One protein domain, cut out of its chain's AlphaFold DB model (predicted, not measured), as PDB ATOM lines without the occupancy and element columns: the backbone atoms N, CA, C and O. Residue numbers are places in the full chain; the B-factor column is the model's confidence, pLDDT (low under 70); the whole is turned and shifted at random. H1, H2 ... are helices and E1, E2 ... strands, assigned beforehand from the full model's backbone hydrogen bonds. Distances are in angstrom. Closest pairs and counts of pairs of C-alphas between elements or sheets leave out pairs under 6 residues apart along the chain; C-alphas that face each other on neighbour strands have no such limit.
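AT A GLANCE: This is residues 103 to 270 of the 276 residues of a protein of Chlorobium sp. 445 (UniProt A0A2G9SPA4). A small three-stranded sheet forms the middle of three layers, with helix H1 over one face and the long helix H3 over the other. H3 runs on past one end of the sheet, where H2 and the loop of residues 171 to 189 lie; a long loop bearing H4 at its end folds back beside E1, and its residues 244 to 250 stick out. The printed part has 168 residues, with elements in the order H1 E1 E2 E3 H2 H3 H4, and its class is mixed, helices and strands. The sheet, E1 - E2 - E3, is antiparallel. The whole is compact, with a radius of gyration of the C-alphas of 17.1 A and spans of 51 by 36 by 33 A.

IN THESE COORDINATES: E1 is residues 131 to 136, E2 139 to 145, and E3 150 to 158, 25.3 A long. H1, residues 113 to 125, begins at C-alpha (11.343, 9.778, 11.922) and is 18.4 A long. H2 is residues 160 to 170, and H3, residues 190 to 221, is 44.3 A long. H4, residues 259 to 268, ends at C-alpha (-2.744, 3.704, -4.223).

HOW THE PARTS SIT: E1, E2 and E3 form a meander, each strand the antiparallel neighbour of the one before, with two hairpins. N 133 and O 143 are 2.8 A apart; N 142 and O 155, 2.9 A. H1 and H3 are on opposite faces, at heights over the sheet of 8.5 and 9.3 A. H2 touches H3, closest at the C-alphas of Ala 160 and Leu 198, 6.5 A. H4 is not on the sheet. In H1, H2, H3 and H4 every O i to N i+4 pair is within hydrogen-bond range.

THE WHOLE: The C-alphas farthest apart, Ser 128 and Gln 173, are 51.6 A apart. The printed part has no cut. The links H2 to H3 and H3 to H4 are long. Residues 224 to 270 have pLDDT under 70.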
ATOM      1  N   ILE A 103      23.161  11.973   6.861       96.94
ATOM      2  CA  ILE A 103      22.177  13.051   6.695       96.94
ATOM      3  C   ILE A 103      22.893  14.326   6.231       96.94
ATOM      4  O   ILE A 103      23.539  15.005   7.024       96.94
ATOM      5  N   ARG A 104      22.704  14.710   4.964       95.81
ATOM      6  CA  ARG A 104      23.129  16.003   4.390       95.81
ATOM      7  C   ARG A 104      21.970  16.987   4.285       95.81
ATOM      8  O   ARG A 104      21.795  17.692   3.292       95.81
ATOM      9  N   TYR A 105      21.172  17.026   5.342       93.94
ATOM     10  CA  TYR A 105      20.080  17.968   5.518       93.94
ATOM     11  C   TYR A 105      20.531  19.066   6.479       93.94
ATOM     12  O   TYR A 105      21.167  18.767   7.483       93.94
ATOM     13  N   ARG A 106      20.224  20.338   6.195       94.88
ATOM     14  CA  ARG A 106      20.735  21.468   7.004       94.88
ATOM     15  C   ARG A 106      20.260  21.443   8.455       94.88
ATOM     16  O   ARG A 106      20.949  21.952   9.328       94.88
ATOM     17  N   THR A 107      19.094  20.857   8.696       94.25
ATOM     18  CA  THR A 107      18.461  20.772  10.013       94.25
ATOM     19  C   THR A 107      18.120  19.313  10.344       94.25
ATOM     20  O   THR A 107      16.938  18.955  10.376       94.25
ATOM     21  N   PRO A 108      19.116  18.426  10.564       93.25
ATOM     22  CA  PRO A 108      18.886  16.987  10.751       93.25
ATOM     23  C   PRO A 108      17.855  16.657  11.837       93.25
ATOM     24  O   PRO A 108      17.080  15.719  11.697       93.25
ATOM     25  N   GLN A 109      17.797  17.469  12.891       90.75
ATOM     26  CA  GLN A 109      16.909  17.297  14.042       90.75
ATOM     27  C   GLN A 109      15.433  17.551  13.703       90.75
ATOM     28  O   GLN A 109      14.551  17.098  14.419       90.75
ATOM     29  N   THR A 110      15.159  18.269  12.608       90.12
ATOM     30  CA  THR A 110      13.792  18.529  12.117       90.12
ATOM     31  C   THR A 110      13.289  17.449  11.162       90.12
ATOM     32  O   THR A 110      12.137  17.494  10.730       90.12
ATOM     33  N   LEU A 111      14.147  16.497  10.784       91.31
ATOM     34  CA  LEU A 111      13.781  15.443   9.855       91.31
ATOM     35  C   LEU A 111      12.850  14.438  10.545       91.31
ATOM     36  O   LEU A 111      13.187  13.880  11.588       91.31
ATOM     37  N   GLY A 112      11.680  14.206   9.945       89.25
ATOM     38  CA  GLY A 112      10.695  13.259  10.461       89.25
ATOM     39  C   GLY A 112      11.255  11.839  10.577       89.25
ATOM     40  O   GLY A 112      11.990  11.370   9.705       89.25
ATOM     41  N   ALA A 113      10.899  11.146  11.660       86.25
ATOM     42  CA  ALA A 113      11.343   9.778  11.922       86.25
ATOM     43  C   ALA A 113      10.877   8.785  10.840       86.25
ATOM     44  O   ALA A 113      11.584   7.834  10.516       86.25
ATOM     45  N   ASP A 114       9.706   9.029  10.254       82.38
ATOM     46  CA  ASP A 114       9.177   8.314   9.093       82.38
ATOM     47  C   ASP A 114      10.093   8.460   7.869       82.38
ATOM     48  O   ASP A 114      10.477   7.461   7.258       82.38
ATOM     49  N   ARG A 115      10.538   9.685   7.574       88.19
ATOM     50  CA  ARG A 115      11.465   9.988   6.474       88.19
ATOM     51  C   ARG A 115      12.843   9.351   6.688       88.19
ATOM     52  O   ARG A 115      13.440   8.836   5.746       88.19
ATOM     53  N   ILE A 116      13.323   9.310   7.933       89.31
ATOM     54  CA  ILE A 116      14.554   8.588   8.304       89.31
ATOM     55  C   ILE A 116      14.384   7.080   8.090       89.31
ATOM     56  O   ILE A 116      15.270   6.438   7.525       89.31
ATOM     57  N   ALA A 117      13.252   6.506   8.503       84.56
ATOM     58  CA  ALA A 117      12.994   5.076   8.372       84.56
ATOM     59  C   ALA A 117      12.945   4.628   6.901       84.56
ATOM     60  O   ALA A 117      13.553   3.617   6.540       84.56
ATOM     61  N   VAL A 118      12.276   5.391   6.030       80.44
ATOM     62  CA  VAL A 118      12.226   5.069   4.592       80.44
ATOM     63  C   VAL A 118      13.575   5.262   3.908       80.44
ATOM     64  O   VAL A 118      13.938   4.463   3.043       80.44
ATOM     65  N   ALA A 119      14.352   6.263   4.324       87.31
ATOM     66  CA  ALA A 119      15.720   6.463   3.863       87.31
ATOM     67  C   ALA A 119      16.633   5.299   4.275       87.31
ATOM     68  O   ALA A 119      17.395   4.798   3.449       87.31
ATOM     69  N   ALA A 120      16.508   4.812   5.514       85.56
ATOM     70  CA  ALA A 120      17.275   3.669   6.007       85.56
ATOM     71  C   ALA A 120      16.959   2.414   5.194       85.56
ATOM     72  O   ALA A 120      17.863   1.742   4.698       85.56
ATOM     73  N   PHE A 121      15.668   2.156   4.975       83.81
ATOM     74  CA  PHE A 121      15.225   1.059   4.128       83.81
ATOM     75  C   PHE A 121      15.805   1.174   2.711       83.81
ATOM     76  O   PHE A 121      16.297   0.181   2.172       83.81
ATOM     77  N   ALA A 122      15.765   2.364   2.105       81.56
ATOM     78  CA  ALA A 122      16.288   2.587   0.762       81.56
ATOM     79  C   ALA A 122      17.803   2.348   0.678       81.56
ATOM     80  O   ALA A 122      18.243   1.652  -0.236       81.56
ATOM     81  N   ALA A 123      18.576   2.856   1.641       86.06
ATOM     82  CA  ALA A 123      20.023   2.660   1.703       86.06
ATOM     83  C   ALA A 123      20.405   1.173   1.791       86.06
ATOM     84  O   ALA A 123      21.313   0.723   1.095       86.06
ATOM     85  N   GLU A 124      19.681   0.388   2.595       83.44
ATOM     86  CA  GLU A 124      19.939  -1.050   2.746       83.44
ATOM     87  C   GLU A 124      19.536  -1.878   1.518       83.44
ATOM     88  O   GLU A 124      20.202  -2.855   1.174       83.44
ATOM     89  N   HIS A 125      18.427  -1.528   0.861       82.06
ATOM     90  CA  HIS A 125      17.866  -2.334  -0.231       82.06
ATOM     91  C   HIS A 125      18.419  -1.961  -1.607       82.06
ATOM     92  O   HIS A 125      18.365  -2.780  -2.528       82.06
ATOM     93  N   PHE A 126      18.957  -0.750  -1.747       81.25
ATOM     94  CA  PHE A 126      19.527  -0.231  -2.986       81.25
ATOM     95  C   PHE A 126      20.934   0.329  -2.729       81.25
ATOM     96  O   PHE A 126      21.175   1.520  -2.937       81.25
ATOM     97  N   PRO A 127      21.884  -0.513  -2.281       84.00
ATOM     98  CA  PRO A 127      23.240  -0.061  -2.012       84.00
ATOM     99  C   PRO A 127      23.890   0.481  -3.288       84.00
ATOM    100  O   PRO A 127      23.639  -0.017  -4.394       84.00
ATOM    101  N   SER A 128      24.724   1.509  -3.116       87.50
ATOM    102  CA  SER A 128      25.475   2.169  -4.195       87.50
ATOM    103  C   SER A 128      24.603   2.727  -5.328       87.50
ATOM    104  O   SER A 128      25.062   2.882  -6.462       87.50
ATOM    105  N   GLN A 129      23.334   3.016  -5.036       86.38
ATOM    106  CA  GLN A 129      22.369   3.539  -5.993       86.38
ATOM    107  C   GLN A 129      21.712   4.804  -5.457       86.38
ATOM    108  O   GLN A 129      21.369   4.893  -4.281       86.38
ATOM    109  N   ALA A 130      21.515   5.784  -6.335       87.12
ATOM    110  CA  ALA A 130      20.677   6.925  -6.020       87.12
ATOM    111  C   ALA A 130      19.208   6.479  -5.981       87.12
ATOM    112  O   ALA A 130      18.760   5.671  -6.799       87.12
ATOM    113  N   VAL A 131      18.435   6.998  -5.034       87.00
ATOM    114  CA  VAL A 131      17.037   6.610  -4.833       87.00
ATOM    115  C   VAL A 131      16.200   7.853  -4.583       87.00
ATOM    116  O   VAL A 131      16.560   8.713  -3.787       87.00
ATOM    117  N   ILE A 132      15.057   7.926  -5.263       89.69
ATOM    118  CA  ILE A 132      13.970   8.841  -4.919       89.69
ATOM    119  C   ILE A 132      12.878   7.968  -4.312       89.69
ATOM    120  O   ILE A 132      12.219   7.206  -5.027       89.69
ATOM    121  N   VAL A 133      12.721   8.036  -2.995       85.81
ATOM    122  CA  VAL A 133      11.611   7.392  -2.295       85.81
ATOM    123  C   VAL A 133      10.423   8.340  -2.332       85.81
ATOM    124  O   VAL A 133      10.595   9.536  -2.122       85.81
ATOM    125  N   ILE A 134       9.237   7.819  -2.637       85.69
ATOM    126  CA  ILE A 134       8.006   8.608  -2.670       85.69
ATOM    127  C   ILE A 134       6.996   7.923  -1.763       85.69
ATOM    128  O   ILE A 134       6.650   6.765  -2.014       85.69
ATOM    129  N   ASP A 135       6.551   8.626  -0.725       79.06
ATOM    130  CA  ASP A 135       5.490   8.168   0.168       79.06
ATOM    131  C   ASP A 135       4.192   8.910  -0.158       79.06
ATOM    132  O   ASP A 135       4.188  10.134  -0.266       79.06
ATOM    133  N   PHE A 136       3.097   8.167  -0.330       81.38
ATOM    134  CA  PHE A 136       1.768   8.697  -0.620       81.38
ATOM    135  C   PHE A 136       0.877   8.524   0.607       81.38
ATOM    136  O   PHE A 136       0.275   7.472   0.817       81.38
ATOM    137  N   GLY A 137       0.760   9.583   1.403       77.94
ATOM    138  CA  GLY A 137      -0.130   9.626   2.556       77.94
ATOM    139  C   GLY A 137      -0.896  10.940   2.633       77.94
ATOM    140  O   GLY A 137      -1.274  11.535   1.622       77.94
ATOM    141  N   THR A 138      -1.116  11.412   3.862       80.19
ATOM    142  CA  THR A 138      -1.688  12.742   4.139       80.19
ATOM    143  C   THR A 138      -0.865  13.849   3.470       80.19
ATOM    144  O   THR A 138      -1.408  14.789   2.894       80.19
ATOM    145  N   ALA A 139       0.458  13.702   3.483       87.19
ATOM    146  CA  ALA A 139       1.359  14.418   2.595       87.19
ATOM    147  C   ALA A 139       1.965  13.430   1.594       87.19
ATOM    148  O   ALA A 139       2.053  12.235   1.877       87.19
ATOM    149  N   ILE A 140       2.397  13.940   0.442       85.88
ATOM    150  CA  ILE A 140       3.294  13.212  -0.452       85.88
ATOM    151  C   ILE A 140       4.705  13.694  -0.153       85.88
ATOM    152  O   ILE A 140       4.976  14.891  -0.286       85.88
ATOM    153  N   THR A 141       5.597  12.795   0.247       87.56
ATOM    154  CA  THR A 141       7.010  13.136   0.451       87.56
ATOM    155  C   THR A 141       7.867  12.540  -0.645       87.56
ATOM    156  O   THR A 141       7.583  11.463  -1.160       87.56
ATOM    157  N   TYR A 142       8.920  13.263  -1.008       93.62
ATOM    158  CA  TYR A 142       9.995  12.779  -1.862       93.62
ATOM    159  C   TYR A 142      11.253  12.799  -1.019       93.62
ATOM    160  O   TYR A 142      11.589  13.846  -0.483       93.62
ATOM    161  N   ASP A 143      11.950  11.683  -0.912       92.44
ATOM    162  CA  ASP A 143      13.143  11.525  -0.090       92.44
ATOM    163  C   ASP A 143      14.293  11.061  -0.975       92.44
ATOM    164  O   ASP A 143      14.227  10.006  -1.606       92.44
ATOM    165  N   ILE A 144      15.325  11.897  -1.080       94.94
ATOM    166  CA  ILE A 144      16.401  11.719  -2.049       94.94
ATOM    167  C   ILE A 144      17.653  11.205  -1.347       94.94
ATOM    168  O   ILE A 144      18.246  11.901  -0.519       94.94
ATOM    169  N   LEU A 145      18.084  10.011  -1.746       92.31
ATOM    170  CA  LEU A 145      19.382   9.441  -1.410       92.31
ATOM    171  C   LEU A 145      20.279   9.409  -2.647       92.31
ATOM    172  O   LEU A 145      19.845   9.068  -3.747       92.31
ATOM    173  N   THR A 146      21.543   9.751  -2.449       93.75
ATOM    174  CA  THR A 146      22.614   9.598  -3.447       93.75
ATOM    175  C   THR A 146      23.171   8.179  -3.455       93.75
ATOM    176  O   THR A 146      22.980   7.421  -2.503       93.75
ATOM    177  N   SER A 147      23.931   7.840  -4.496       90.00
ATOM    178  CA  SER A 147      24.653   6.564  -4.574       90.00
ATOM    179  C   SER A 147      25.729   6.408  -3.492       90.00
ATOM    180  O   SER A 147      26.054   5.286  -3.113       90.00
ATOM    181  N   GLY A 148      26.220   7.516  -2.929       92.12
ATOM    182  CA  GLY A 148      27.106   7.537  -1.759       92.12
ATOM    183  C   GLY A 148      26.403   7.342  -0.411       92.12
ATOM    184  O   GLY A 148      27.025   7.567   0.622       92.12
ATOM    185  N   ALA A 149      25.117   6.969  -0.399       92.38
ATOM    186  CA  ALA A 149      24.292   6.890   0.807       92.38
ATOM    187  C   ALA A 149      24.253   8.219   1.586       92.38
ATOM    188  O   ALA A 149      24.312   8.241   2.811       92.38
ATOM    189  N   HIS A 150      24.129   9.343   0.877       95.94
ATOM    190  CA  HIS A 150      23.828  10.637   1.492       95.94
ATOM    191  C   HIS A 150      22.362  10.992   1.264       95.94
ATOM    192  O   HIS A 150      21.925  11.093   0.114       95.94
ATOM    193  N   TYR A 151      21.627  11.218   2.348       96.38
ATOM    194  CA  TYR A 151      20.280  11.771   2.330       96.38
ATOM    195  C   TYR A 151      20.354  13.283   2.107       96.38
ATOM    196  O   TYR A 151      20.889  14.012   2.941       96.38
ATOM    197  N   LEU A 152      19.823  13.765   0.985       96.25
ATOM    198  CA  LEU A 152      19.932  15.171   0.580       96.25
ATOM    199  C   LEU A 152      18.774  16.045   1.068       96.25
ATOM    200  O   LEU A 152      18.880  17.271   1.068       96.25
ATOM    201  N   GLY A 153      17.652  15.435   1.442       95.75
ATOM    202  CA  GLY A 153      16.389  16.130   1.648       95.75
ATOM    203  C   GLY A 153      15.342  15.700   0.636       95.75
ATOM    204  O   GLY A 153      15.315  14.545   0.206       95.75
ATOM    205  N   GLY A 154      14.442  16.622   0.292       95.06
ATOM    206  CA  GLY A 154      13.223  16.218  -0.375       95.06
ATOM    207  C   GLY A 154      12.190  17.278  -0.678       95.06
ATOM    208  O   GLY A 154      12.425  18.471  -0.504       95.06
ATOM    209  N   LEU A 155      11.024  16.793  -1.094       96.38
ATOM    210  CA  LEU A 155       9.817  17.581  -1.317       96.38
ATOM    211  C   LEU A 155       8.729  17.113  -0.351       96.38
ATOM    212  O   LEU A 155       8.686  15.937   0.007       96.38
ATOM    213  N   ILE A 156       7.846  18.025   0.045       94.31
ATOM    214  CA  ILE A 156       6.636  17.729   0.815       94.31
ATOM    215  C   ILE A 156       5.485  18.434   0.104       94.31
ATOM    216  O   ILE A 156       5.520  19.651  -0.067       94.31
ATOM    217  N   LEU A 157       4.481  17.675  -0.326       94.94
ATOM    218  CA  LEU A 157       3.299  18.177  -1.022       94.94
ATOM    219  C   LEU A 157       2.027  17.723  -0.308       94.94
ATOM    220  O   LEU A 157       2.032  16.745   0.439       94.94
ATOM    221  N   ALA A 158       0.913  18.406  -0.570       92.38
ATOM    222  CA  ALA A 158      -0.388  17.933  -0.117       92.38
ATOM    223  C   ALA A 158      -0.744  16.598  -0.795       92.38
ATOM    224  O   ALA A 158      -0.673  16.475  -2.026       92.38
ATOM    225  N   GLY A 159      -1.158  15.622   0.020       88.62
ATOM    226  CA  GLY A 159      -1.742  14.368  -0.443       88.62
ATOM    227  C   GLY A 159      -3.056  14.583  -1.177       88.62
ATOM    228  O   GLY A 159      -3.720  15.605  -1.005       88.62
ATOM    229  N   ALA A 160      -3.449  13.609  -1.998       86.19
ATOM    230  CA  ALA A 160      -4.635  13.734  -2.844       86.19
ATOM    231  C   ALA A 160      -5.920  13.942  -2.017       86.19
ATOM    232  O   ALA A 160      -6.721  14.824  -2.322       86.19
ATOM    233  N   HIS A 161      -6.061  13.213  -0.904       84.25
ATOM    234  CA  HIS A 161      -7.173  13.378   0.042       84.25
ATOM    235  C   HIS A 161      -7.116  14.709   0.802       84.25
ATOM    236  O   HIS A 161      -8.150  15.325   1.039       84.25
ATOM    237  N   THR A 162      -5.922  15.198   1.144       88.38
ATOM    238  CA  THR A 162      -5.757  16.516   1.779       88.38
ATOM    239  C   THR A 162      -6.118  17.649   0.823       88.38
ATOM    240  O   THR A 162      -6.795  18.593   1.224       88.38
ATOM    241  N   ALA A 163      -5.725  17.546  -0.448       90.00
ATOM    242  CA  ALA A 163      -6.120  18.495  -1.484       90.00
ATOM    243  C   ALA A 163      -7.642  18.477  -1.712       90.00
ATOM    244  O   ALA A 163      -8.262  19.537  -1.738       90.00
ATOM    245  N   ALA A 164      -8.249  17.287  -1.784       88.44
ATOM    246  CA  ALA A 164      -9.700  17.116  -1.882       88.44
ATOM    247  C   ALA A 164     -10.442  17.775  -0.707       88.44
ATOM    248  O   ALA A 164     -11.341  18.589  -0.915       88.44
ATOM    249  N   ALA A 165     -10.017  17.481   0.526       85.88
ATOM    250  CA  ALA A 165     -10.596  18.065   1.732       85.88
ATOM    251  C   ALA A 165     -10.452  19.594   1.760       85.88
ATOM    252  O   ALA A 165     -11.369  20.291   2.184       85.88
ATOM    253  N   SER A 166      -9.327  20.127   1.273       88.75
ATOM    254  CA  SER A 166      -9.107  21.573   1.207       88.75
ATOM    255  C   SER A 166     -10.044  22.270   0.219       88.75
ATOM    256  O   SER A 166     -10.569  23.335   0.544       88.75
ATOM    257  N   LEU A 167     -10.290  21.669  -0.952       87.38
ATOM    258  CA  LEU A 167     -11.259  22.184  -1.924       87.38
ATOM    259  C   LEU A 167     -12.667  22.207  -1.333       87.38
ATOM    260  O   LEU A 167     -13.333  23.235  -1.395       87.38
ATOM    261  N   TRP A 168     -13.086  21.109  -0.703       83.12
ATOM    262  CA  TRP A 168     -14.395  21.024  -0.059       83.12
ATOM    263  C   TRP A 168     -14.573  22.075   1.047       83.12
ATOM    264  O   TRP A 168     -15.568  22.789   1.063       83.12
ATOM    265  N   GLN A 169     -13.582  22.241   1.927       84.06
ATOM    266  CA  GLN A 169     -13.659  23.216   3.019       84.06
ATOM    267  C   GLN A 169     -13.712  24.675   2.551       84.06
ATOM    268  O   GLN A 169     -14.200  25.531   3.286       84.06
ATOM    269  N   ARG A 170     -13.157  24.986   1.374       84.94
ATOM    270  CA  ARG A 170     -12.986  26.369   0.897       84.94
ATOM    271  C   ARG A 170     -13.964  26.777  -0.197       84.94
ATOM    272  O   ARG A 170     -14.057  27.967  -0.487       84.94
ATOM    273  N   ALA A 171     -14.680  25.837  -0.805       80.62
ATOM    274  CA  ALA A 171     -15.595  26.119  -1.900       80.62
ATOM    275  C   ALA A 171     -17.038  25.786  -1.503       80.62
ATOM    276  O   ALA A 171     -17.423  24.625  -1.406       80.62
ATOM    277  N   ALA A 172     -17.851  26.831  -1.325       70.00
ATOM    278  CA  ALA A 172     -19.203  26.742  -0.768       70.00
ATOM    279  C   ALA A 172     -20.183  25.857  -1.562       70.00
ATOM    280  O   ALA A 172     -21.177  25.401  -1.007       70.00
ATOM    281  N   GLN A 173     -19.925  25.627  -2.852       74.88
ATOM    282  CA  GLN A 173     -20.816  24.871  -3.741       74.88
ATOM    283  C   GLN A 173     -20.283  23.484  -4.117       74.88
ATOM    284  O   GLN A 173     -20.904  22.796  -4.929       74.88
ATOM    285  N   LEU A 174     -19.132  23.062  -3.584       78.06
ATOM    286  CA  LEU A 174     -18.621  21.732  -3.901       78.06
ATOM    287  C   LEU A 174     -19.319  20.674  -3.039       78.06
ATOM    288  O   LEU A 174     -19.357  20.819  -1.815       78.06
ATOM    289  N   PRO A 175     -19.844  19.599  -3.654       72.81
ATOM    290  CA  PRO A 175     -20.407  18.499  -2.893       72.81
ATOM    291  C   PRO A 175     -19.302  17.814  -2.087       72.81
ATOM    292  O   PRO A 175     -18.146  17.755  -2.517       72.81
ATOM    293  N   GLU A 176     -19.664  17.238  -0.943       73.12
ATOM    294  CA  GLU A 176     -18.793  16.253  -0.311       73.12
ATOM    295  C   GLU A 176     -18.599  15.089  -1.291       73.12
ATOM    296  O   GLU A 176     -19.559  14.551  -1.848       73.12
ATOM    297  N   PHE A 177     -17.347  14.720  -1.546       75.62
ATOM    298  CA  PHE A 177     -17.019  13.657  -2.484       75.62
ATOM    299  C   PHE A 177     -15.887  12.799  -1.935       75.62
ATOM    300  O   PHE A 177     -15.015  13.257  -1.197       75.62
ATOM    301  N   GLN A 178     -15.893  11.531  -2.330       76.88
ATOM    302  CA  GLN A 178     -14.778  10.632  -2.075       76.88
ATOM    303  C   GLN A 178     -13.909  10.594  -3.320       76.88
ATOM    304  O   GLN A 178     -14.392  10.268  -4.403       76.88
ATOM    305  N   LEU A 179     -12.626  10.921  -3.168       81.06
ATOM    306  CA  LEU A 179     -11.676  10.805  -4.264       81.06
ATOM    307  C   LEU A 179     -11.592   9.340  -4.708       81.06
ATOM    308  O   LEU A 179     -11.258   8.459  -3.914       81.06
ATOM    309  N   ARG A 180     -11.874   9.095  -5.988       83.81
ATOM    310  CA  ARG A 180     -11.807   7.774  -6.615       83.81
ATOM    311  C   ARG A 180     -10.873   7.796  -7.813       83.81
ATOM    312  O   ARG A 180     -10.620   8.838  -8.415       83.81
ATOM    313  N   LYS A 181     -10.390   6.606  -8.185       84.06
ATOM    314  CA  LYS A 181      -9.738   6.406  -9.483       84.06
ATOM    315  C   LYS A 181     -10.701   6.820 -10.578       84.06
ATOM    316  O   LYS A 181     -11.849   6.380 -10.567       84.06
ATOM    317  N   THR A 182     -10.197   7.512 -11.586       84.88
ATOM    318  CA  THR A 182     -10.946   7.717 -12.819       84.88
ATOM    319  C   THR A 182     -10.057   7.478 -14.029       84.88
ATOM    320  O   THR A 182      -8.872   7.807 -14.031       84.88
ATOM    321  N   SER A 183     -10.627   6.856 -15.058       88.31
ATOM    322  CA  SER A 183     -10.011   6.770 -16.383       88.31
ATOM    323  C   SER A 183     -10.327   7.995 -17.244       88.31
ATOM    324  O   SER A 183      -9.676   8.189 -18.268       88.31
ATOM    325  N   LYS A 184     -11.301   8.827 -16.846       90.25
ATOM    326  CA  LYS A 184     -11.688  10.040 -17.572       90.25
ATOM    327  C   LYS A 184     -10.701  11.164 -17.266       90.25
ATOM    328  O   LYS A 184     -10.404  11.422 -16.103       90.25
ATOM    329  N   LEU A 185     -10.216  11.836 -18.309       93.38
ATOM    330  CA  LEU A 185      -9.406  13.052 -18.172       93.38
ATOM    331  C   LEU A 185     -10.273  14.320 -18.150       93.38
ATOM    332  O   LEU A 185      -9.914  15.301 -17.509       93.38
ATOM    333  N   ILE A 186     -11.425  14.282 -18.824       96.75
ATOM    334  CA  ILE A 186     -12.410  15.365 -18.870       96.75
ATOM    335  C   ILE A 186     -13.670  14.862 -18.162       96.75
ATOM    336  O   ILE A 186     -14.259  13.863 -18.580       96.75
ATOM    337  N   GLY A 187     -14.042  15.519 -17.063       93.81
ATOM    338  CA  GLY A 187     -15.265  15.216 -16.323       93.81
ATOM    339  C   GLY A 187     -16.497  15.850 -16.966       93.81
ATOM    340  O   GLY A 187     -16.405  16.907 -17.585       93.81
ATOM    341  N   SER A 188     -17.654  15.206 -16.807       95.44
ATOM    342  CA  SER A 188     -18.954  15.679 -17.315       95.44
ATOM    343  C   SER A 188     -19.930  16.107 -16.207       95.44
ATOM    344  O   SER A 188     -21.078  16.451 -16.469       95.44
ATOM    345  N   SER A 189     -19.462  16.118 -14.958       92.31
ATOM    346  CA  SER A 189     -20.159  16.651 -13.786       92.31
ATOM    347  C   SER A 189     -19.148  17.255 -12.814       92.31
ATOM    348  O   SER A 189     -17.957  16.956 -12.906       92.31
ATOM    349  N   THR A 190     -19.595  18.053 -11.841       90.25
ATOM    350  CA  THR A 190     -18.710  18.639 -10.818       90.25
ATOM    351  C   THR A 190     -17.858  17.581 -10.113       90.25
ATOM    352  O   THR A 190     -16.652  17.761  -9.973       90.25
ATOM    353  N   VAL A 191     -18.457  16.448  -9.725       90.00
ATOM    354  CA  VAL A 191     -17.734  15.344  -9.071       90.00
ATOM    355  C   VAL A 191     -16.717  14.715 -10.022       90.00
ATOM    356  O   VAL A 191     -15.573  14.509  -9.629       90.00
ATOM    357  N   GLU A 192     -17.084  14.466 -11.281       92.50
ATOM    358  CA  GLU A 192     -16.147  13.900 -12.257       92.50
ATOM    359  C   GLU A 192     -14.990  14.857 -12.575       92.50
ATOM    360  O   GLU A 192     -13.857  14.410 -12.746       92.50
ATOM    361  N   CYS A 193     -15.245  16.167 -12.635       93.06
ATOM    362  CA  CYS A 193     -14.213  17.185 -12.828       93.06
ATOM    363  C   CYS A 193     -13.240  17.222 -11.644       93.06
ATOM    364  O   CYS A 193     -12.028  17.294 -11.854       93.06
ATOM    365  N   LEU A 194     -13.751  17.131 -10.410       90.94
ATOM    366  CA  LEU A 194     -12.930  17.048  -9.201       90.94
ATOM    367  C   LEU A 194     -12.080  15.773  -9.183       90.94
ATOM    368  O   LEU A 194     -10.872  15.849  -8.959       90.94
ATOM    369  N   GLU A 195     -12.683  14.614  -9.450       90.56
ATOM    370  CA  GLU A 195     -11.978  13.330  -9.508       90.56
ATOM    371  C   GLU A 195     -10.886  13.343 -10.585       90.56
ATOM    372  O   GLU A 195      -9.741  12.996 -10.294       90.56
ATOM    373  N   ALA A 196     -11.203  13.793 -11.805       92.88
ATOM    374  CA  ALA A 196     -10.247  13.860 -12.908       92.88
ATOM    375  C   ALA A 196      -9.095  14.824 -12.604       92.88
ATOM    376  O   ALA A 196      -7.931  14.444 -12.743       92.88
ATOM    377  N   GLY A 197      -9.404  16.036 -12.137       93.31
ATOM    378  CA  GLY A 197      -8.405  17.055 -11.822       93.31
ATOM    379  C   GLY A 197      -7.465  16.636 -10.693       93.31
ATOM    380  O   GLY A 197      -6.251  16.783 -10.817       93.31
ATOM    381  N   LEU A 198      -7.992  16.063  -9.608       91.69
ATOM    382  CA  LEU A 198      -7.170  15.632  -8.474       91.69
ATOM    383  C   LEU A 198      -6.347  14.389  -8.801       91.69
ATOM    384  O   LEU A 198      -5.157  14.347  -8.486       91.69
ATOM    385  N   PHE A 199      -6.951  13.387  -9.442       89.38
ATOM    386  CA  PHE A 199      -6.259  12.150  -9.780       89.38
ATOM    387  C   PHE A 199      -5.180  12.393 -10.837       89.38
ATOM    388  O   PHE A 199      -3.995  12.203 -10.557       89.38
ATOM    389  N   TRP A 200      -5.552  12.873 -12.029       92.25
ATOM    390  CA  TRP A 200      -4.590  13.099 -13.113       92.25
ATOM    391  C   TRP A 200      -3.636  14.254 -12.819       92.25
ATOM    392  O   TRP A 200      -2.486  14.201 -13.249       92.25
ATOM    393  N   GLY A 201      -4.056  15.245 -12.028       92.50
ATOM    394  CA  GLY A 201      -3.165  16.290 -11.531       92.50
ATOM    395  C   GLY A 201      -2.047  15.726 -10.656       92.50
ATOM    396  O   GLY A 201      -0.883  16.045 -10.884       92.50
ATOM    397  N   LYS A 202      -2.354  14.831  -9.705       89.38
ATOM    398  CA  LYS A 202      -1.329  14.180  -8.862       89.38
ATOM    399  C   LYS A 202      -0.442  13.221  -9.644       89.38
ATOM    400  O   LYS A 202       0.746  13.111  -9.329       89.38
ATOM    401  N   VAL A 203      -0.993  12.564 -10.667       86.62
ATOM    402  CA  VAL A 203      -0.211  11.812 -11.655       86.62
ATOM    403  C   VAL A 203       0.789  12.768 -12.298       86.62
ATOM    404  O   VAL A 203       1.970  12.682 -11.982       86.62
ATOM    405  N   ALA A 204       0.334  13.745 -13.080       90.56
ATOM    406  CA  ALA A 204       1.199  14.671 -13.811       90.56
ATOM    407  C   ALA A 204       2.228  15.392 -12.914       90.56
ATOM    408  O   ALA A 204       3.390  15.533 -13.300       90.56
ATOM    409  N   GLU A 205       1.836  15.797 -11.702       92.50
ATOM    410  CA  GLU A 205       2.733  16.374 -10.695       92.50
ATOM    411  C   GLU A 205       3.869  15.407 -10.340       92.50
ATOM    412  O   GLU A 205       5.041  15.774 -10.415       92.50
ATOM    413  N   THR A 206       3.546  14.154 -10.019       86.31
ATOM    414  CA  THR A 206       4.540  13.128  -9.673       86.31
ATOM    415  C   THR A 206       5.491  12.855 -10.830       86.31
ATOM    416  O   THR A 206       6.714  12.830 -10.665       86.31
ATOM    417  N   GLU A 207       4.930  12.692 -12.023       84.62
ATOM    418  CA  GLU A 207       5.654  12.429 -13.262       84.62
ATOM    419  C   GLU A 207       6.665  13.550 -13.570       84.62
ATOM    420  O   GLU A 207       7.858  13.300 -13.796       84.62
ATOM    421  N   GLY A 208       6.209  14.803 -13.495       89.12
ATOM    422  CA  GLY A 208       7.021  15.991 -13.734       89.12
ATOM    423  C   GLY A 208       8.092  16.226 -12.667       89.12
ATOM    424  O   GLY A 208       9.229  16.568 -13.003       89.12
ATOM    425  N   LEU A 209       7.770  16.014 -11.387       91.88
ATOM    426  CA  LEU A 209       8.727  16.171 -10.288       91.88
ATOM    427  C   LEU A 209       9.851  15.139 -10.367       91.88
ATOM    428  O   LEU A 209      11.018  15.511 -10.246       91.88
ATOM    429  N   ILE A 210       9.540  13.871 -10.656       87.19
ATOM    430  CA  ILE A 210      10.565  12.836 -10.860       87.19
ATOM    431  C   ILE A 210      11.505  13.230 -12.004       87.19
ATOM    432  O   ILE A 210      12.724  13.098 -11.872       87.19
ATOM    433  N   ALA A 211      10.967  13.714 -13.127       86.00
ATOM    434  CA  ALA A 211      11.781  14.139 -14.263       86.00
ATOM    435  C   ALA A 211      12.730  15.293 -13.887       86.00
ATOM    436  O   ALA A 211      13.927  15.223 -14.173       86.00
ATOM    437  N   LYS A 212      12.225  16.315 -13.183       92.19
ATOM    438  CA  LYS A 212      13.026  17.457 -12.708       92.19
ATOM    439  C   LYS A 212      14.103  17.032 -11.705       92.19
ATOM    440  O   LYS A 212      15.266  17.392 -11.884       92.19
ATOM    441  N   LEU A 213      13.753  16.211 -10.711       90.81
ATOM    442  CA  LEU A 213      14.691  15.700  -9.705       90.81
ATOM    443  C   LEU A 213      15.828  14.895 -10.341       90.81
ATOM    444  O   LEU A 213      16.984  15.054  -9.961       90.81
ATOM    445  N   LYS A 214      15.532  14.070 -11.352       86.38
ATOM    446  CA  LYS A 214      16.560  13.321 -12.093       86.38
ATOM    447  C   LYS A 214      17.561  14.243 -12.789       86.38
ATOM    448  O   LYS A 214      18.765  14.002 -12.715       86.38
ATOM    449  N   VAL A 215      17.076  15.292 -13.455       91.38
ATOM    450  CA  VAL A 215      17.941  16.289 -14.108       91.38
ATOM    451  C   VAL A 215      18.810  17.002 -13.073       91.38
ATOM    452  O   VAL A 215      20.015  17.153 -13.277       91.38
ATOM    453  N   GLU A 216      18.228  17.392 -11.941       92.62
ATOM    454  CA  GLU A 216      18.957  18.060 -10.865       92.62
ATOM    455  C   GLU A 216      20.031  17.162 -10.239       92.62
ATOM    456  O   GLU A 216      21.171  17.603 -10.073       92.62
ATOM    457  N   LEU A 217      19.711  15.896  -9.966       90.25
ATOM    458  CA  LEU A 217      20.648  14.921  -9.402       90.25
ATOM    459  C   LEU A 217      21.836  14.668 -10.327       90.25
ATOM    460  O   LEU A 217      22.984  14.676  -9.878       90.25
ATOM    461  N   LYS A 218      21.579  14.554 -11.631       89.62
ATOM    462  CA  LYS A 218      22.638  14.439 -12.636       89.62
ATOM    463  C   LYS A 218      23.527  15.685 -12.669       89.62
ATOM    464  O   LYS A 218      24.748  15.562 -12.685       89.62
ATOM    465  N   ARG A 219      22.932  16.882 -12.677       92.75
ATOM    466  CA  ARG A 219      23.662  18.150 -12.834       92.75
ATOM    467  C   ARG A 219      24.479  18.523 -11.598       92.75
ATOM    468  O   ARG A 219      25.624  18.940 -11.731       92.75
ATOM    469  N   LYS A 220      23.884  18.423 -10.408       92.44
ATOM    470  CA  LYS A 220      24.460  18.951  -9.163       92.44
ATOM    471  C   LYS A 220      25.245  17.905  -8.376       92.44
ATOM    472  O   LYS A 220      26.248  18.249  -7.764       92.44
ATOM    473  N   TYR A 221      24.812  16.647  -8.418       90.19
ATOM    474  CA  TYR A 221      25.390  15.564  -7.614       90.19
ATOM    475  C   TYR A 221      26.105  14.506  -8.460       90.19
ATOM    476  O   TYR A 221      26.613  13.534  -7.917       90.19
ATOM    477  N   ARG A 222      26.190  14.713  -9.786       88.19
ATOM    478  CA  ARG A 222      26.859  13.817 -10.746       88.19
ATOM    479  C   ARG A 222      26.344  12.376 -10.698       88.19
ATOM    480  O   ARG A 222      27.060  11.453 -11.079       88.19
ATOM    481  N   GLU A 223      25.090  12.183 -10.289       83.81
ATOM    482  CA  GLU A 223      24.446  10.869 -10.290       83.81
ATOM    483  C   GLU A 223      24.256  10.414 -11.739       83.81
ATOM    484  O   GLU A 223      23.401  10.917 -12.473       83.81
ATOM    485  N   SER A 224      25.146   9.530 -12.193       61.66
ATOM    486  CA  SER A 224      25.444   9.398 -13.618       61.66
ATOM    487  C   SER A 224      24.715   8.261 -14.322       61.66
ATOM    488  O   SER A 224      24.657   8.329 -15.548       61.66
ATOM    489  N   LYS A 225      24.124   7.278 -13.610       52.56
ATOM    490  CA  LYS A 225      23.247   6.225 -14.194       52.56
ATOM    491  C   LYS A 225      22.664   5.184 -13.224       52.56
ATOM    492  O   LYS A 225      21.752   4.466 -13.625       52.56
ATOM    493  N   ASN A 226      23.111   5.108 -11.972       50.25
ATOM    494  CA  ASN A 226      22.695   4.047 -11.048       50.25
ATOM    495  C   ASN A 226      21.559   4.500 -10.124       50.25
ATOM    496  O   ASN A 226      21.744   4.597  -8.916       50.25
ATOM    497  N   PHE A 227      20.380   4.783 -10.686       53.28
ATOM    498  CA  PHE A 227      19.164   4.762  -9.871       53.28
ATOM    499  C   PHE A 227      18.641   3.324  -9.800       53.28
ATOM    500  O   PHE A 227      18.304   2.756 -10.837       53.28
ATOM    501  N   GLY A 228      18.598   2.770  -8.587       42.59
ATOM    502  CA  GLY A 228      17.841   1.587  -8.148       42.59
ATOM    503  C   GLY A 228      17.183   0.674  -9.197       42.59
ATOM    504  O   GLY A 228      15.954   0.611  -9.209       42.59
ATOM    505  N   GLY A 229      17.912  -0.061 -10.046       34.97
ATOM    506  CA  GLY A 229      17.307  -1.055 -10.949       34.97
ATOM    507  C   GLY A 229      18.232  -1.596 -12.040       34.97
ATOM    508  O   GLY A 229      18.767  -0.842 -12.849       34.97
ATOM    509  N   SER A 230      18.385  -2.921 -12.093       30.75
ATOM    510  CA  SER A 230      19.156  -3.618 -13.124       30.75
ATOM    511  C   SER A 230      18.656  -3.266 -14.532       30.75
ATOM    512  O   SER A 230      17.496  -3.487 -14.864       30.75
ATOM    513  N   ASN A 231      19.564  -2.723 -15.347       26.52
ATOM    514  CA  ASN A 231      19.446  -2.488 -16.789       26.52
ATOM    515  C   ASN A 231      18.131  -1.830 -17.246       26.52
ATOM    516  O   ASN A 231      17.311  -2.444 -17.924       26.52
ATOM    517  N   GLY A 232      17.969  -0.544 -16.918       28.77
ATOM    518  CA  GLY A 232      16.946   0.320 -17.514       28.77
ATOM    519  C   GLY A 232      16.101   1.060 -16.483       28.77
ATOM    520  O   GLY A 232      15.082   0.558 -16.026       28.77
ATOM    521  N   TRP A 233      16.508   2.292 -16.167       33.41
ATOM    522  CA  TRP A 233      15.664   3.365 -15.617       33.41
ATOM    523  C   TRP A 233      14.706   2.980 -14.469       33.41
ATOM    524  O   TRP A 233      13.523   3.308 -14.518       33.41
ATOM    525  N   GLY A 234      15.214   2.345 -13.405       31.72
ATOM    526  CA  GLY A 234      14.466   1.966 -12.198       31.72
ATOM    527  C   GLY A 234      14.277   3.090 -11.181       31.72
ATOM    528  O   GLY A 234      15.191   3.433 -10.448       31.72
ATOM    529  N   CYS A 235      13.072   3.657 -11.088       33.81
ATOM    530  CA  CYS A 235      12.674   4.469  -9.930       33.81
ATOM    531  C   CYS A 235      12.120   3.525  -8.856       33.81
ATOM    532  O   CYS A 235      10.958   3.126  -8.954       33.81
ATOM    533  N   SER A 236      12.936   3.122  -7.883       35.75
ATOM    534  CA  SER A 236      12.556   2.237  -6.776       35.75
ATOM    535  C   SER A 236      11.811   2.959  -5.660       35.75
ATOM    536  O   SER A 236      12.321   3.141  -4.563       35.75
ATOM    537  N   GLY A 237      10.564   3.346  -5.944       34.12
ATOM    538  CA  GLY A 237       9.633   3.806  -4.917       34.12
ATOM    539  C   GLY A 237       9.365   2.700  -3.892       34.12
ATOM    540  O   GLY A 237       8.960   1.589  -4.252       34.12
ATOM    541  N   VAL A 238       9.602   3.013  -2.623       33.44
ATOM    542  CA  VAL A 238       9.210   2.209  -1.466       33.44
ATOM    543  C   VAL A 238       7.898   2.802  -0.970       33.44
ATOM    544  O   VAL A 238       7.895   3.809  -0.278       33.44
ATOM    545  N   CYS A 239       6.775   2.206  -1.369       32.38
ATOM    546  CA  CYS A 239       5.478   2.552  -0.797       32.38
ATOM    547  C   CYS A 239       5.399   1.920   0.601       32.38
ATOM    548  O   CYS A 239       5.276   0.695   0.726       32.38
ATOM    549  N   THR A 240       5.494   2.743   1.647       32.97
ATOM    550  CA  THR A 240       5.336   2.355   3.065       32.97
ATOM    551  C   THR A 240       3.975   1.706   3.334       32.97
ATOM    552  O   THR A 240       3.850   0.841   4.202       32.97
ATOM    553  N   HIS A 241       2.970   2.019   2.512       31.81
ATOM    554  CA  HIS A 241       1.629   1.443   2.575       31.81
ATOM    555  C   HIS A 241       1.521   0.016   2.007       31.81
ATOM    556  O   HIS A 241       0.509  -0.648   2.193       31.81
ATOM    557  N   CYS A 242       2.550  -0.523   1.341       29.70
ATOM    558  CA  CYS A 242       2.402  -1.748   0.542       29.70
ATOM    559  C   CYS A 242       3.063  -3.020   1.088       29.70
ATOM    560  O   CYS A 242       3.015  -4.067   0.438       29.70
ATOM    561  N   CYS A 243       3.572  -3.000   2.319       31.78
ATOM    562  CA  CYS A 243       3.894  -4.233   3.057       31.78
ATOM    563  C   CYS A 243       2.636  -4.982   3.561       31.78
ATOM    564  O   CYS A 243       2.742  -5.884   4.386       31.78
ATOM    565  N   HIS A 244       1.443  -4.607   3.078       35.28
ATOM    566  CA  HIS A 244       0.162  -4.897   3.715       35.28
ATOM    567  C   HIS A 244      -0.452  -6.280   3.436       35.28
ATOM    568  O   HIS A 244      -1.337  -6.631   4.202       35.28
ATOM    569  N   ASN A 245      -0.055  -7.083   2.421       24.81
ATOM    570  CA  ASN A 245      -0.813  -8.339   2.197       24.81
ATOM    571  C   ASN A 245      -0.213  -9.546   1.435       24.81
ATOM    572  O   ASN A 245      -0.928 -10.532   1.278       24.81
ATOM    573  N   ARG A 246       1.048  -9.570   0.967       24.47
ATOM    574  CA  ARG A 246       1.697 -10.803   0.433       24.47
ATOM    575  C   ARG A 246       3.223 -10.746   0.576       24.47
ATOM    576  O   ARG A 246       3.772  -9.644   0.537       24.47
ATOM    577  N   PRO A 247       3.938 -11.890   0.668       26.80
ATOM    578  CA  PRO A 247       5.395 -11.899   0.586       26.80
ATOM    579  C   PRO A 247       5.802 -11.335  -0.778       26.80
ATOM    580  O   PRO A 247       5.568 -11.937  -1.827       26.80
ATOM    581  N   CYS A 248       6.369 -10.132  -0.767       30.28
ATOM    582  CA  CYS A 248       6.841  -9.444  -1.955       30.28
ATOM    583  C   CYS A 248       7.994 -10.257  -2.570       30.28
ATOM    584  O   CYS A 248       9.147 -10.150  -2.150       30.28
ATOM    585  N   ARG A 249       7.689 -11.114  -3.554       26.33
ATOM    586  CA  ARG A 249       8.695 -11.795  -4.381       26.33
ATOM    587  C   ARG A 249       9.464 -10.736  -5.170       26.33
ATOM    588  O   ARG A 249       9.020 -10.398  -6.255       26.33
ATOM    589  N   LYS A 250      10.563 -10.197  -4.625       29.92
ATOM    590  CA  LYS A 250      11.693  -9.485  -5.283       29.92
ATOM    591  C   LYS A 250      11.397  -8.459  -6.416       29.92
ATOM    592  O   LYS A 250      12.335  -8.004  -7.051       29.92
ATOM    593  N   ARG A 251      10.143  -8.088  -6.707       27.94
ATOM    594  CA  ARG A 251       9.730  -7.378  -7.940       27.94
ATOM    595  C   ARG A 251       8.591  -6.365  -7.751       27.94
ATOM    596  O   ARG A 251       8.089  -5.841  -8.735       27.94
ATOM    597  N   CYS A 252       8.154  -6.086  -6.521       25.50
ATOM    598  CA  CYS A 252       7.041  -5.148  -6.269       25.50
ATOM    599  C   CYS A 252       7.498  -3.751  -5.807       25.50
ATOM    600  O   CYS A 252       6.659  -2.912  -5.470       25.50
ATOM    601  N   CYS A 253       8.811  -3.517  -5.804       30.39
ATOM    602  CA  CYS A 253       9.432  -2.208  -5.651       30.39
ATOM    603  C   CYS A 253      10.109  -1.875  -6.984       30.39
ATOM    604  O   CYS A 253      10.868  -2.701  -7.485       30.39
ATOM    605  N   ALA A 254       9.850  -0.675  -7.499       31.03
ATOM    606  CA  ALA A 254      10.490  -0.028  -8.648       31.03
ATOM    607  C   ALA A 254       9.838  -0.074 -10.034       31.03
ATOM    608  O   ALA A 254       9.536  -1.141 -10.558       31.03
ATOM    609  N   LEU A 255       9.802   1.133 -10.630       27.88
ATOM    610  CA  LEU A 255       9.638   1.541 -12.036       27.88
ATOM    611  C   LEU A 255       8.317   2.246 -12.351       27.88
ATOM    612  O   LEU A 255       7.420   1.611 -12.883       27.88
ATOM    613  N   TRP A 256       8.244   3.578 -12.248       33.56
ATOM    614  CA  TRP A 256       7.178   4.362 -12.909       33.56
ATOM    615  C   TRP A 256       7.086   4.086 -14.442       33.56
ATOM    616  O   TRP A 256       6.078   4.363 -15.081       33.56
ATOM    617  N   HIS A 257       8.087   3.429 -15.045       29.56
ATOM    618  CA  HIS A 257       8.041   2.953 -16.435       29.56
ATOM    619  C   HIS A 257       7.398   1.566 -16.630       29.56
ATOM    620  O   HIS A 257       6.905   1.281 -17.724       29.56
ATOM    621  N   SER A 258       7.299   0.720 -15.597       32.50
ATOM    622  CA  SER A 258       6.626  -0.579 -15.720       32.50
ATOM    623  C   SER A 258       5.101  -0.411 -15.658       32.50
ATOM    624  O   SER A 258       4.571   0.349 -14.840       32.50
ATOM    625  N   ARG A 259       4.361  -1.136 -16.513       33.56
ATOM    626  CA  ARG A 259       2.881  -1.160 -16.488       33.56
ATOM    627  C   ARG A 259       2.330  -1.515 -15.095       33.56
ATOM    628  O   ARG A 259       1.294  -0.990 -14.699       33.56
ATOM    629  N   ASN A 260       3.049  -2.340 -14.328       32.09
ATOM    630  CA  ASN A 260       2.629  -2.802 -13.002       32.09
ATOM    631  C   ASN A 260       2.761  -1.735 -11.904       32.09
ATOM    632  O   ASN A 260       1.910  -1.672 -11.022       32.09
ATOM    633  N   CYS A 261       3.772  -0.867 -11.954       35.09
ATOM    634  CA  CYS A 261       3.913   0.217 -10.977       35.09
ATOM    635  C   CYS A 261       3.000   1.399 -11.271       35.09
ATOM    636  O   CYS A 261       2.485   1.980 -10.328       35.09
ATOM    637  N   ARG A 262       2.758   1.731 -12.550       42.78
ATOM    638  CA  ARG A 262       1.714   2.701 -12.911       42.78
ATOM    639  C   ARG A 262       0.366   2.232 -12.391       42.78
ATOM    640  O   ARG A 262      -0.284   2.965 -11.664       42.78
ATOM    641  N   LYS A 263       0.012   0.966 -12.648       42.75
ATOM    642  CA  LYS A 263      -1.195   0.346 -12.091       42.75
ATOM    643  C   LYS A 263      -1.261   0.483 -10.565       42.75
ATOM    644  O   LYS A 263      -2.265   0.970 -10.076       42.75
ATOM    645  N   LYS A 264      -0.181   0.161  -9.846       44.03
ATOM    646  CA  LYS A 264      -0.107   0.251  -8.380       44.03
ATOM    647  C   LYS A 264      -0.178   1.683  -7.833       44.03
ATOM    648  O   LYS A 264      -0.896   1.910  -6.879       44.03
ATOM    649  N   PHE A 265       0.497   2.643  -8.457       49.34
ATOM    650  CA  PHE A 265       0.383   4.070  -8.136       49.34
ATOM    651  C   PHE A 265      -1.044   4.583  -8.362       49.34
ATOM    652  O   PHE A 265      -1.620   5.235  -7.497       49.34
ATOM    653  N   TYR A 266      -1.645   4.222  -9.497       54.06
ATOM    654  CA  TYR A 266      -3.042   4.527  -9.780       54.06
ATOM    655  C   TYR A 266      -3.992   3.845  -8.790       54.06
ATOM    656  O   TYR A 266      -5.047   4.395  -8.496       54.06
ATOM    657  N   ASP A 267      -3.650   2.648  -8.309       55.06
ATOM    658  CA  ASP A 267      -4.413   1.942  -7.286       55.06
ATOM    659  C   ASP A 267      -4.255   2.648  -5.925       55.06
ATOM    660  O   ASP A 267      -5.273   2.958  -5.323       55.06
ATOM    661  N   ASP A 268      -3.041   3.010  -5.493       49.88
ATOM    662  CA  ASP A 268      -2.744   3.704  -4.223       49.88
ATOM    663  C   ASP A 268      -3.383   5.108  -4.149       49.88
ATOM    664  O   ASP A 268      -3.919   5.482  -3.110       49.88
ATOM    665  N   LEU A 269      -3.420   5.861  -5.258       48.66
ATOM    666  CA  LEU A 269      -4.136   7.147  -5.351       48.66
ATOM    667  C   LEU A 269      -5.660   7.005  -5.223       48.66
ATOM    668  O   LEU A 269      -6.352   7.980  -4.931       48.66
ATOM    669  N   SER A 270      -6.179   5.810  -5.505       41.44
ATOM    670  CA  SER A 270      -7.611   5.521  -5.560       41.44
ATOM    671  C   SER A 270      -8.145   4.688  -4.414       41.44
ATOM    672  O   SER A 270      -9.361   4.602  -4.239       41.44
TER     673      SER A 270